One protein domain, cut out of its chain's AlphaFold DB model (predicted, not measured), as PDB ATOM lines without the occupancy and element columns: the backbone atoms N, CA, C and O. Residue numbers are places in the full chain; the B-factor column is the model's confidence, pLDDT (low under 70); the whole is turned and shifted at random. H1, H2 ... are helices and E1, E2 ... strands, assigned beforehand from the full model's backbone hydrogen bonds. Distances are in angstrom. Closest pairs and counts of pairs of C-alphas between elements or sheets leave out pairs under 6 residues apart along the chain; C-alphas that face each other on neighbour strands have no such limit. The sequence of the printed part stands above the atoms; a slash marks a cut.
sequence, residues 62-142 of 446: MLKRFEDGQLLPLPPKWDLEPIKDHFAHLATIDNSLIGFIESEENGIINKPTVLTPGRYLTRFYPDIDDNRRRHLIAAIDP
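AT A GLANCE: This is residues 62 to 142 of the 446 residues of an uncharacterized protein of Bradyrhizobium hipponense (UniProt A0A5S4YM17). A small two-stranded ribbon, E1 and E2, lies near the middle of an elongated body, with H1 and H2 toward one end and H3 and H4 toward the other. Unnamed residues 68 to 97 loop past it, with residues 89 to 90 in short antiparallel pairings both with residues 98 to 99 of E1 and with residues 72 to 73 of the same stretch. The 81 printed residues hold H1, E1, H2, E2, H3, H4 in order; the sheet is antiparallel and the class mostly helix, with under half of the residues in named elements. It is compact, radius of gyration of the C-alphas 12.2 A, spanning 35 by 22 by 20 A.

IN THESE COORDINATES: H1 is residues 62 to 67, from C-alpha 62 at (17.834, -91.493, 0.294). E1 is 98 to 100, H2 104 to 108, E2 113 to 115, H3 117 to 124, 10.6 A, and H4 130 to 140, 16.0 A, ending at (18.964, -105.717, -14.160).

HOW THE PARTS SIT: In E1 and E2, N 98 and O 115 are 2.9 A apart. H3 and H4 touch, closest C-alphas Pro 117 and Ile 137, 5.3 A, at a steep tilt of 56 degrees, opposite ways. H1 and H2 touch no helix. H1, H2 and H3 have every O i to N i+4 pair within hydrogen-bond range, H4 6 of 7.

THE WHOLE: The printed part has no cut. The link H1 to E1 is long. Residue 142 is under pLDDT 70.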
ATOM      1  N   MET A  62      17.891 -90.489   1.369       95.12
ATOM      2  CA  MET A  62      17.834 -91.493   0.294       95.12
ATOM      3  C   MET A  62      16.685 -91.237  -0.679       95.12
ATOM      4  O   MET A  62      16.899 -91.309  -1.884       95.12
ATOM      5  N   LEU A  63      15.494 -90.893  -0.179       95.56
ATOM      6  CA  LEU A  63      14.349 -90.539  -1.027       95.56
ATOM      7  C   LEU A  63      14.680 -89.368  -1.949       95.56
ATOM      8  O   LEU A  63      14.490 -89.470  -3.159       95.56
ATOM      9  N   LYS A  64      15.282 -88.307  -1.402       94.38
ATOM     10  CA  LYS A  64      15.730 -87.163  -2.195       94.38
ATOM     11  C   LYS A  64      16.715 -87.565  -3.299       94.38
ATOM     12  O   LYS A  64      16.658 -87.004  -4.384       94.38
ATOM     13  N   ARG A  65      17.572 -88.562  -3.046       94.69
ATOM     14  CA  ARG A  65      18.521 -89.085  -4.044       94.69
ATOM     15  C   ARG A  65      17.865 -89.887  -5.171       94.69
ATOM     16  O   ARG A  65      18.439 -90.024  -6.246       94.69
ATOM     17  N   PHE A  66      16.687 -90.457  -4.938       95.56
ATOM     18  CA  PHE A  66      15.875 -91.006  -6.027       95.56
ATOM     19  C   PHE A  66      15.179 -89.885  -6.804       95.56
ATOM     20  O   PHE A  66      15.147 -89.927  -8.029       95.56
ATOM     21  N   GLU A  67      14.654 -88.870  -6.108       96.00
ATOM     22  CA  GLU A  67      13.970 -87.721  -6.723       96.00
ATOM     23  C   GLU A  67      14.896 -86.891  -7.621       96.00
ATOM     24  O   GLU A  67      14.483 -86.452  -8.693       96.00
ATOM     25  N   ASP A  68      16.148 -86.685  -7.204       93.25
ATOM     26  CA  ASP A  68      17.155 -85.938  -7.964       93.25
ATOM     27  C   ASP A  68      17.916 -86.795  -8.998       93.25
ATOM     28  O   ASP A  68      18.753 -86.274  -9.738       93.25
ATOM     29  N   GLY A  69      17.606 -88.096  -9.078       92.81
ATOM     30  CA  GLY A  69      18.177 -89.033 -10.044       92.81
ATOM     31  C   GLY A  69      19.588 -89.534  -9.718       92.81
ATOM     32  O   GLY A  69      20.183 -90.224 -10.546       92.81
ATOM     33  N   GLN A  70      20.143 -89.234  -8.538       92.94
ATOM     34  CA  GLN A  70      21.435 -89.785  -8.109       92.94
ATOM     35  C   GLN A  70      21.409 -91.303  -7.893       92.94
ATOM     36  O   GLN A  70      22.452 -91.952  -7.988       92.94
ATOM     37  N   LEU A  71      20.248 -91.860  -7.548       95.75
ATOM     38  CA  LEU A  71      20.015 -93.297  -7.446       95.75
ATOM     39  C   LEU A  71      19.030 -93.731  -8.529       95.75
ATOM     40  O   LEU A  71      17.905 -93.239  -8.598       95.75
ATOM     41  N   LEU A  72      19.451 -94.688  -9.353       95.44
ATOM     42  CA  LEU A  72      18.603 -95.264 -10.390       95.44
ATOM     43  C   LEU A  72      17.716 -96.361  -9.782       95.44
ATOM     44  O   LEU A  72      18.249 -97.327  -9.228       95.44
ATOM     45  N   PRO A  73      16.378 -96.257  -9.869       96.44
ATOM     46  CA  PRO A  73      15.492 -97.292  -9.350       96.44
ATOM     47  C   PRO A  73      15.707 -98.622 -10.075       96.44
ATOM     48  O   PRO A  73      16.188 -98.668 -11.209       96.44
ATOM     49  N   LEU A  74      15.323 -99.717  -9.415       95.38
ATOM     50  CA  LEU A  74      15.285-101.019 -10.074       95.38
ATOM     51  C   LEU A  74      14.298-100.986 -11.262       95.38
ATOM     52  O   LEU A  74      13.326-100.226 -11.229       95.38
ATOM     53  N   PRO A  75      14.527-101.791 -12.318       91.75
ATOM     54  CA  PRO A  75      13.691-101.789 -13.515       91.75
ATOM     55  C   PRO A  75      12.213-102.051 -13.187       91.75
ATOM     56  O   PRO A  75      11.940-102.815 -12.268       91.75
ATOM     57  N   PRO A  76      11.244-101.558 -13.982       91.06
ATOM     58  CA  PRO A  76       9.812-101.757 -13.713       91.06
ATOM     59  C   PRO A  76       9.364-103.223 -13.604       91.06
ATOM     60  O   PRO A  76       8.355-103.520 -12.977       91.06
ATOM     61  N   LYS A  77      10.113-104.154 -14.214       88.44
ATOM     62  CA  LYS A  77       9.884-105.604 -14.084       88.44
ATOM     63  C   LYS A  77      10.213-106.140 -12.682       88.44
ATOM     64  O   LYS A  77       9.815-107.256 -12.360       88.44
ATOM     65  N   TRP A  78      10.946-105.377 -11.873       92.88
ATOM     66  CA  TRP A  78      11.225-105.656 -10.471       92.88
ATOM     67  C   TRP A  78      10.028-105.257  -9.604       92.88
ATOM     68  O   TRP A  78      10.028-104.244  -8.915       92.88
ATOM     69  N   ASP A  79       8.991-106.078  -9.666       93.31
ATOM     70  CA  ASP A  79       7.706-105.900  -8.982       93.31
ATOM     71  C   ASP A  79       7.650-106.560  -7.592       93.31
ATOM     72  O   ASP A  79       6.571-106.816  -7.060       93.31
ATOM     73  N   LEU A  80       8.809-106.871  -7.010       95.19
ATOM     74  CA  LEU A  80       8.878-107.409  -5.657       95.19
ATOM     75  C   LEU A  80       8.535-106.323  -4.635       95.19
ATOM     76  O   LEU A  80       8.959-105.175  -4.783       95.19
ATOM     77  N   GLU A  81       7.822-106.711  -3.575       95.44
ATOM     78  CA  GLU A  81       7.476-105.810  -2.473       95.44
ATOM     79  C   GLU A  81       8.754-105.181  -1.887       95.44
ATOM     80  O   GLU A  81       9.645-105.916  -1.436       95.44
ATOM     81  N   PRO A  82       8.883-103.841  -1.880       94.69
ATOM     82  CA  PRO A  82      10.076-103.187  -1.369       94.69
ATOM     83  C   PRO A  82      10.305-103.498   0.109       94.69
ATOM     84  O   PRO A  82       9.438-103.297   0.961       94.69
ATOM     85  N   ILE A  83      11.520-103.925   0.447       95.75
ATOM     86  CA  ILE A  83      11.904-104.105   1.846       95.75
ATOM     87  C   ILE A  83      12.046-102.727   2.490       95.75
ATOM     88  O   ILE A  83      12.742-101.841   1.979       95.75
ATOM     89  N   LYS A  84      11.381-102.558   3.634       95.38
ATOM     90  CA  LYS A  84      11.397-101.316   4.399       95.38
ATOM     91  C   LYS A  84      12.834-100.878   4.693       95.38
ATOM     92  O   LYS A  84      13.648-101.681   5.139       95.38
ATOM     93  N   ASP A  85      13.112 -99.597   4.463       94.12
ATOM     94  CA  ASP A  85      14.402 -98.938   4.713       94.12
ATOM     95  C   ASP A  85      15.594 -99.525   3.932       94.12
ATOM     96  O   ASP A  85      16.739 -99.157   4.170       94.12
ATOM     97  N   HIS A  86      15.347-100.407   2.964       94.00
ATOM     98  CA  HIS A  86      16.403-101.090   2.222       94.00
ATOM     99  C   HIS A  86      16.887-100.273   1.019       94.00
ATOM    100  O   HIS A  86      18.033-100.417   0.603       94.00
ATOM    101  N   PHE A  87      16.024 -99.409   0.464       96.62
ATOM    102  CA  PHE A  87      16.332 -98.504  -0.654       96.62
ATOM    103  C   PHE A  87      17.103 -99.193  -1.792       96.62
ATOM    104  O   PHE A  87      18.175 -98.739  -2.183       96.62
ATOM    105  N   ALA A  88      16.594-100.319  -2.292       97.62
ATOM    106  CA  ALA A  88      17.258-101.067  -3.357       97.62
ATOM    107  C   ALA A  88      17.250-100.285  -4.688       97.62
ATOM    108  O   ALA A  88      16.223 -99.735  -5.081       97.62
ATOM    109  N   HIS A  89      18.395-100.235  -5.364       97.19
ATOM    110  CA  HIS A  89      18.641 -99.476  -6.596       97.19
ATOM    111  C   HIS A  89      19.711-100.161  -7.455       97.19
ATOM    112  O   HIS A  89      20.401-101.071  -6.989       97.19
ATOM    113  N   LEU A  90      19.876 -99.718  -8.702       94.62
ATOM    114  CA  LEU A  90      21.028-100.111  -9.519       94.62
ATOM    115  C   LEU A  90      22.291 -99.464  -8.946       94.62
ATOM    116  O   LEU A  90      22.300 -98.263  -8.676       94.62
ATOM    117  N   ALA A  91      23.344-100.248  -8.716       93.75
ATOM    118  CA  ALA A  91      24.551 -99.731  -8.082       93.75
ATOM    119  C   ALA A  91      25.224 -98.668  -8.965       93.75
ATOM    120  O   ALA A  91      25.454 -98.877 -10.149       93.75
ATOM    121  N   THR A  92      25.611 -97.537  -8.372       90.44
ATOM    122  CA  THR A  92      26.064 -96.343  -9.114       90.44
ATOM    123  C   THR A  92      27.360 -96.530  -9.911       90.44
ATOM    124  O   THR A  92      27.654 -95.720 -10.783       90.44
ATOM    125  N   ILE A  93      28.169 -97.541  -9.573       86.88
ATOM    126  CA  ILE A  93      29.428 -97.866 -10.270       86.88
ATOM    127  C   ILE A  93      29.189 -98.903 -11.375       86.88
ATOM    128  O   ILE A  93      29.815 -98.829 -12.428       86.88
ATOM    129  N   ASP A  94      28.300 -99.865 -11.129       83.00
ATOM    130  CA  ASP A  94      28.017-100.986 -12.021       83.00
ATOM    131  C   ASP A  94      26.519-101.302 -11.971       83.00
ATOM    132  O   ASP A  94      26.024-101.928 -11.030       83.00
ATOM    133  N   ASN A  95      25.801-100.867 -13.007       87.38
ATOM    134  CA  ASN A  95      24.352-101.019 -13.097       87.38
ATOM    135  C   ASN A  95      23.898-102.483 -13.262       87.38
ATOM    136  O   ASN A  95      22.700-102.736 -13.185       87.38
ATOM    137  N   SER A  96      24.812-103.446 -13.446       82.69
ATOM    138  CA  SER A  96      24.484-104.882 -13.408       82.69
ATOM    139  C   SER A  96      24.313-105.421 -11.978       82.69
ATOM    140  O   SER A  96      23.864-106.554 -11.773       82.69
ATOM    141  N   LEU A  97      24.654-104.616 -10.964       90.12
ATOM    142  CA  LEU A  97      24.579-104.962  -9.548       90.12
ATOM    143  C   LEU A  97      23.465-104.190  -8.833       90.12
ATOM    144  O   LEU A  97      23.045-103.109  -9.241       90.12
ATOM    145  N   ILE A  98      23.014-104.738  -7.704       96.19
ATOM    146  CA  ILE A  98      22.029-104.104  -6.824       96.19
ATOM    147  C   ILE A  98      22.751-103.466  -5.645       96.19
ATOM    148  O   ILE A  98      23.412-104.163  -4.868       96.19
ATOM    149  N   GLY A  99      22.584-102.153  -5.498       97.25
ATOM    150  CA  GLY A  99      22.928-101.397  -4.299       97.25
ATOM    151  C   GLY A  99      21.740-101.324  -3.341       97.25
ATOM    152  O   GLY A  99      20.598-101.171  -3.769       97.25
ATOM    153  N   PHE A 100      21.984-101.448  -2.039       97.94
ATOM    154  CA  PHE A 100      20.953-101.313  -1.002       97.94
ATOM    155  C   PHE A 100      21.568-100.922   0.348       97.94
ATOM    156  O   PHE A 100      22.771-101.063   0.563       97.94
ATOM    157  N   ILE A 101      20.749-100.444   1.281       97.31
ATOM    158  CA  ILE A 101      21.154-100.119   2.649       97.31
ATOM    159  C   ILE A 101      20.879-101.315   3.559       97.31
ATOM    160  O   ILE A 101      19.737-101.654   3.833       97.31
ATOM    161  N   GLU A 102      21.942-101.964   4.029       94.56
ATOM    162  CA  GLU A 102      21.844-103.203   4.815       94.56
ATOM    163  C   GLU A 102      21.480-102.987   6.294       94.56
ATOM    164  O   GLU A 102      20.924-103.881   6.929       94.56
ATOM    165  N   SER A 103      21.804-101.822   6.860       94.69
ATOM    166  CA  SER A 103      21.526-101.497   8.263       94.69
ATOM    167  C   SER A 103      21.321 -99.997   8.477       94.69
ATOM    168  O   SER A 103      21.711 -99.181   7.641       94.69
ATOM    169  N   GLU A 104      20.756 -99.632   9.630       94.06
ATOM    170  CA  GLU A 104      20.575 -98.236  10.053       94.06
ATOM    171  C   GLU A 104      21.907 -97.468  10.047       94.06
ATOM    172  O   GLU A 104      21.989 -96.343   9.556       94.06
ATOM    173  N   GLU A 105      22.980 -98.087  10.549       93.38
ATOM    174  CA  GLU A 105      24.313 -97.488  10.566       93.38
ATOM    175  C   GLU A 105      24.828 -97.218   9.152       93.38
ATOM    176  O   GLU A 105      25.365 -96.137   8.907       93.38
ATOM    177  N   ASN A 106      24.632 -98.165   8.226       94.50
ATOM    178  CA  ASN A 106      25.000 -98.010   6.820       94.50
ATOM    179  C   ASN A 106      24.199 -96.886   6.151       94.50
ATOM    180  O   ASN A 106      24.773 -96.106   5.392       94.50
ATOM    181  N   GLY A 107      22.911 -96.751   6.474       94.38
ATOM    182  CA  GLY A 107      22.075 -95.646   6.006       94.38
ATOM    183  C   GLY A 107      22.608 -94.291   6.463       94.38
ATOM    184  O   GLY A 107      22.805 -93.390   5.650       94.38
ATOM    185  N   ILE A 108      22.952 -94.180   7.749       93.19
ATOM    186  CA  ILE A 108      23.494 -92.957   8.361       93.19
ATOM    187  C   ILE A 108      24.823 -92.530   7.734       93.19
ATOM    188  O   ILE A 108      25.050 -91.338   7.518       93.19
ATOM    189  N   ILE A 109      25.706 -93.483   7.426       93.31
ATOM    190  CA  ILE A 109      26.987 -93.179   6.771       93.31
ATOM    191  C   ILE A 109      26.900 -93.172   5.241       93.31
ATOM    192  O   ILE A 109      27.927 -92.997   4.591       93.31
ATOM    193  N   ASN A 110      25.704 -93.355   4.671       93.12
ATOM    194  CA  ASN A 110      25.464 -93.478   3.236       93.12
ATOM    195  C   ASN A 110      26.366 -94.527   2.554       93.12
ATOM    196  O   ASN A 110      26.990 -94.272   1.523       93.12
ATOM    197  N   LYS A 111      26.471 -95.711   3.162       93.94
ATOM    198  CA  LYS A 111      27.238 -96.838   2.633       93.94
ATOM    199  C   LYS A 111      26.292 -97.895   2.063       93.94
ATOM    200  O   LYS A 111      25.739 -98.676   2.840       93.94
ATOM    201  N   PRO A 112      26.115 -97.962   0.734       95.00
ATOM    202  CA  PRO A 112      25.385 -99.062   0.134       95.00
ATOM    203  C   PRO A 112      26.204-100.356   0.213       95.00
ATOM    204  O   PRO A 112      27.416-100.367  -0.006       95.00
ATOM    205  N   THR A 113      25.522-101.460   0.494       96.38
ATOM    206  CA  THR A 113      26.012-102.810   0.226       96.38
ATOM    207  C   THR A 113      25.646-103.159  -1.214       96.38
ATOM    208  O   THR A 113      24.530-102.886  -1.656       96.38
ATOM    209  N   VAL A 114      26.584-103.751  -1.955       96.19
ATOM    210  CA  VAL A 114      26.405-104.106  -3.370       96.19
ATOM    211  C   VAL A 114      26.465-105.622  -3.536       96.19
ATOM    212  O   VAL A 114      27.383-106.270  -3.030       96.19
ATOM    213  N   LEU A 115      25.488-106.200  -4.237       93.88
ATOM    214  CA  LEU A 115      25.417-107.629  -4.548       93.88
ATOM    215  C   LEU A 115      25.009-107.858  -6.004       93.88
ATOM    216  O   LEU A 115      24.336-107.031  -6.612       93.88
ATOM    217  N   THR A 116      25.344-109.033  -6.543       88.69
ATOM    218  CA  THR A 116      24.738-109.487  -7.801       88.69
ATOM    219  C   THR A 116      23.234-109.710  -7.604       88.69
ATOM    220  O   THR A 116      22.830-110.142  -6.513       88.69
ATOM    221  N   PRO A 117      22.393-109.505  -8.637       92.00
ATOM    222  CA  PRO A 117      20.945-109.682  -8.523       92.00
ATOM    223  C   PRO A 117      20.554-111.061  -7.978       92.00
ATOM    224  O   PRO A 117      19.709-111.169  -7.095       92.00
ATOM    225  N   GLY A 118      21.246-112.122  -8.412       87.19
ATOM    226  CA  GLY A 118      21.009-113.478  -7.916       87.19
ATOM    227  C   GLY A 118      21.292-113.639  -6.420       87.19
ATOM    228  O   GLY A 118      20.458-114.178  -5.698       87.19
ATOM    229  N   ARG A 119      22.429-113.122  -5.925       91.88
ATOM    230  CA  ARG A 119      22.761-113.170  -4.488       91.88
ATOM    231  C   ARG A 119      21.791-112.338  -3.658       91.88
ATOM    232  O   ARG A 119      21.410-112.771  -2.573       91.88
ATOM    233  N   TYR A 120      21.388-111.177  -4.167       96.44
ATOM    234  CA  TYR A 120      20.408-110.316  -3.516       96.44
ATOM    235  C   TYR A 120      19.057-111.029  -3.359       96.44
ATOM    236  O   TYR A 120      18.536-111.127  -2.249       96.44
ATOM    237  N   LEU A 121      18.542-111.623  -4.441       96.25
ATOM    238  CA  LEU A 121      17.296-112.391  -4.418       96.25
ATOM    239  C   LEU A 121      17.382-113.599  -3.486       96.25
ATOM    240  O   LEU A 121      16.464-113.837  -2.714       96.25
ATOM    241  N   THR A 122      18.476-114.364  -3.512       94.50
ATOM    242  CA  THR A 122      18.641-115.522  -2.614       94.50
ATOM    243  C   THR A 122      18.654-115.111  -1.146       94.50
ATOM    244  O   THR A 122      18.138-115.838  -0.303       94.50
ATOM    245  N   ARG A 123      19.229-113.946  -0.833       95.94
ATOM    246  CA  ARG A 123      19.339-113.458   0.541       95.94
ATOM    247  C   ARG A 123      18.027-112.895   1.085       95.94
ATOM    248  O   ARG A 123      17.722-113.126   2.249       95.94
ATOM    249  N   PHE A 124      17.299-112.127   0.278       97.25
ATOM    250  CA  PHE A 124      16.180-111.313   0.762       97.25
ATOM    251  C   PHE A 124      14.803-111.767   0.280       97.25
ATOM    252  O   PHE A 124      13.802-111.418   0.896       97.25
ATOM    253  N   TYR A 125      14.755-112.574  -0.778       96.50
ATOM    254  CA  TYR A 125      13.529-113.132  -1.341       96.50
ATOM    255  C   TYR A 125      13.730-114.637  -1.600       96.50
ATOM    256  O   TYR A 125      13.739-115.081  -2.754       96.50
ATOM    257  N   PRO A 126      13.977-115.444  -0.548       95.38
ATOM    258  CA  PRO A 126      14.336-116.853  -0.708       95.38
ATOM    259  C   PRO A 126      13.219-117.675  -1.364       95.38
ATOM    260  O   PRO A 126      13.526-118.565  -2.151       95.38
ATOM    261  N   ASP A 127      11.957-117.314  -1.121       95.25
ATOM    262  CA  ASP A 127      10.773-118.086  -1.526       95.25
ATOM    263  C   ASP A 127      10.313-117.842  -2.973       95.25
ATOM    264  O   ASP A 127       9.308-118.406  -3.407       95.25
ATOM    265  N   ILE A 128      11.017-117.003  -3.739       94.12
ATOM    266  CA  ILE A 128      10.680-116.801  -5.153       94.12
ATOM    267  C   ILE A 128      11.033-118.052  -5.958       94.12
ATOM    268  O   ILE A 128      12.096-118.656  -5.767       94.12
ATOM    269  N   ASP A 129      10.170-118.400  -6.907       91.12
ATOM    270  CA  ASP A 129      10.422-119.517  -7.802       91.12
ATOM    271  C   ASP A 129      11.618-119.238  -8.730       91.12
ATOM    272  O   ASP A 129      11.934-118.095  -9.075       91.12
ATOM    273  N   ASP A 130      12.298-120.305  -9.154       76.38
ATOM    274  CA  ASP A 130      13.519-120.204  -9.956       76.38
ATOM    275  C   ASP A 130      13.302-119.521 -11.311       76.38
ATOM    276  O   ASP A 130      14.197-118.828 -11.802       76.38
ATOM    277  N   ASN A 131      12.128-119.679 -11.926       75.56
ATOM    278  CA  ASN A 131      11.835-119.021 -13.196       75.56
ATOM    279  C   ASN A 131      11.684-117.513 -12.991       75.56
ATOM    280  O   ASN A 131      12.284-116.729 -13.730       75.56
ATOM    281  N   ARG A 132      10.955-117.083 -11.958       87.25
ATOM    282  CA  ARG A 132      10.834-115.671 -11.591       87.25
ATOM    283  C   ARG A 132      12.171-115.065 -11.198       87.25
ATOM    284  O   ARG A 132      12.501-113.985 -11.688       87.25
ATOM    285  N   ARG A 133      12.967-115.769 -10.387       87.56
ATOM    286  CA  ARG A 133      14.324-115.355  -9.999       87.56
ATOM    287  C   ARG A 133      15.154-115.002 -11.224       87.56
ATOM    288  O   ARG A 133      15.749-113.930 -11.280       87.56
ATOM    289  N   ARG A 134      15.169-115.882 -12.224       76.38
ATOM    290  CA  ARG A 134      15.941-115.657 -13.448       76.38
ATOM    291  C   ARG A 134      15.424-114.473 -14.268       76.38
ATOM    292  O   ARG A 134      16.242-113.688 -14.737       76.38
ATOM    293  N   HIS A 135      14.105-114.304 -14.398       81.00
ATOM    294  CA  HIS A 135      13.527-113.150 -15.101       81.00
ATOM    295  C   HIS A 135      13.919-111.812 -14.457       81.00
ATOM    296  O   HIS A 135      14.223-110.854 -15.163       81.00
ATOM    297  N   LEU A 136      13.943-111.750 -13.123       88.50
ATOM    298  CA  LEU A 136      14.343-110.553 -12.380       88.50
ATOM    299  C   LEU A 136      15.839-110.248 -12.527       88.50
ATOM    300  O   LEU A 136      16.211-109.088 -12.684       88.50
ATOM    301  N   ILE A 137      16.695-111.278 -12.534       86.06
ATOM    302  CA  ILE A 137      18.136-111.119 -12.790       86.06
ATOM    303  C   ILE A 137      18.369-110.524 -14.183       86.06
ATOM    304  O   ILE A 137      19.096-109.541 -14.308       86.06
ATOM    305  N   ALA A 138      17.722-111.081 -15.211       76.81
ATOM    306  CA  ALA A 138      17.873-110.630 -16.596       76.81
ATOM    307  C   ALA A 138      17.356-109.198 -16.836       76.81
ATOM    308  O   ALA A 138      17.752-108.560 -17.804       76.81
ATOM    309  N   ALA A 139      16.474-108.681 -15.974       82.88
ATOM    310  CA  ALA A 139      15.991-107.306 -16.077       82.88
ATOM    311  C   ALA A 139      17.039-106.263 -15.648       82.88
ATOM    312  O   ALA A 139      16.992-105.139 -16.140       82.88
ATOM    313  N   ILE A 140      17.937-106.616 -14.722       83.00
ATOM    314  CA  ILE A 140      18.964-105.717 -14.160       83.00
ATOM    315  C   ILE A 140      20.296-105.867 -14.874       83.00
ATOM    316  O   ILE A 140      20.977-104.884 -15.139       83.00
ATOM    317  N   ASP A 141      20.647-107.103 -15.194       73.56
ATOM    318  CA  ASP A 141      21.824-107.439 -15.974       73.56
ATOM    319  C   ASP A 141      21.330-107.965 -17.327       73.56
ATOM    320  O   ASP A 141      21.312-109.189 -17.542       73.56
ATOM    321  N   PRO A 142      20.800-107.072 -18.200       61.34
ATOM    322  CA  PRO A 142      20.445-107.445 -19.553       61.34
ATOM    323  C   PRO A 142      21.748-107.810 -20.252       61.34
ATOM    324  O   PRO A 142      22.506-106.942 -20.660       61.34
TER     325      PRO A 142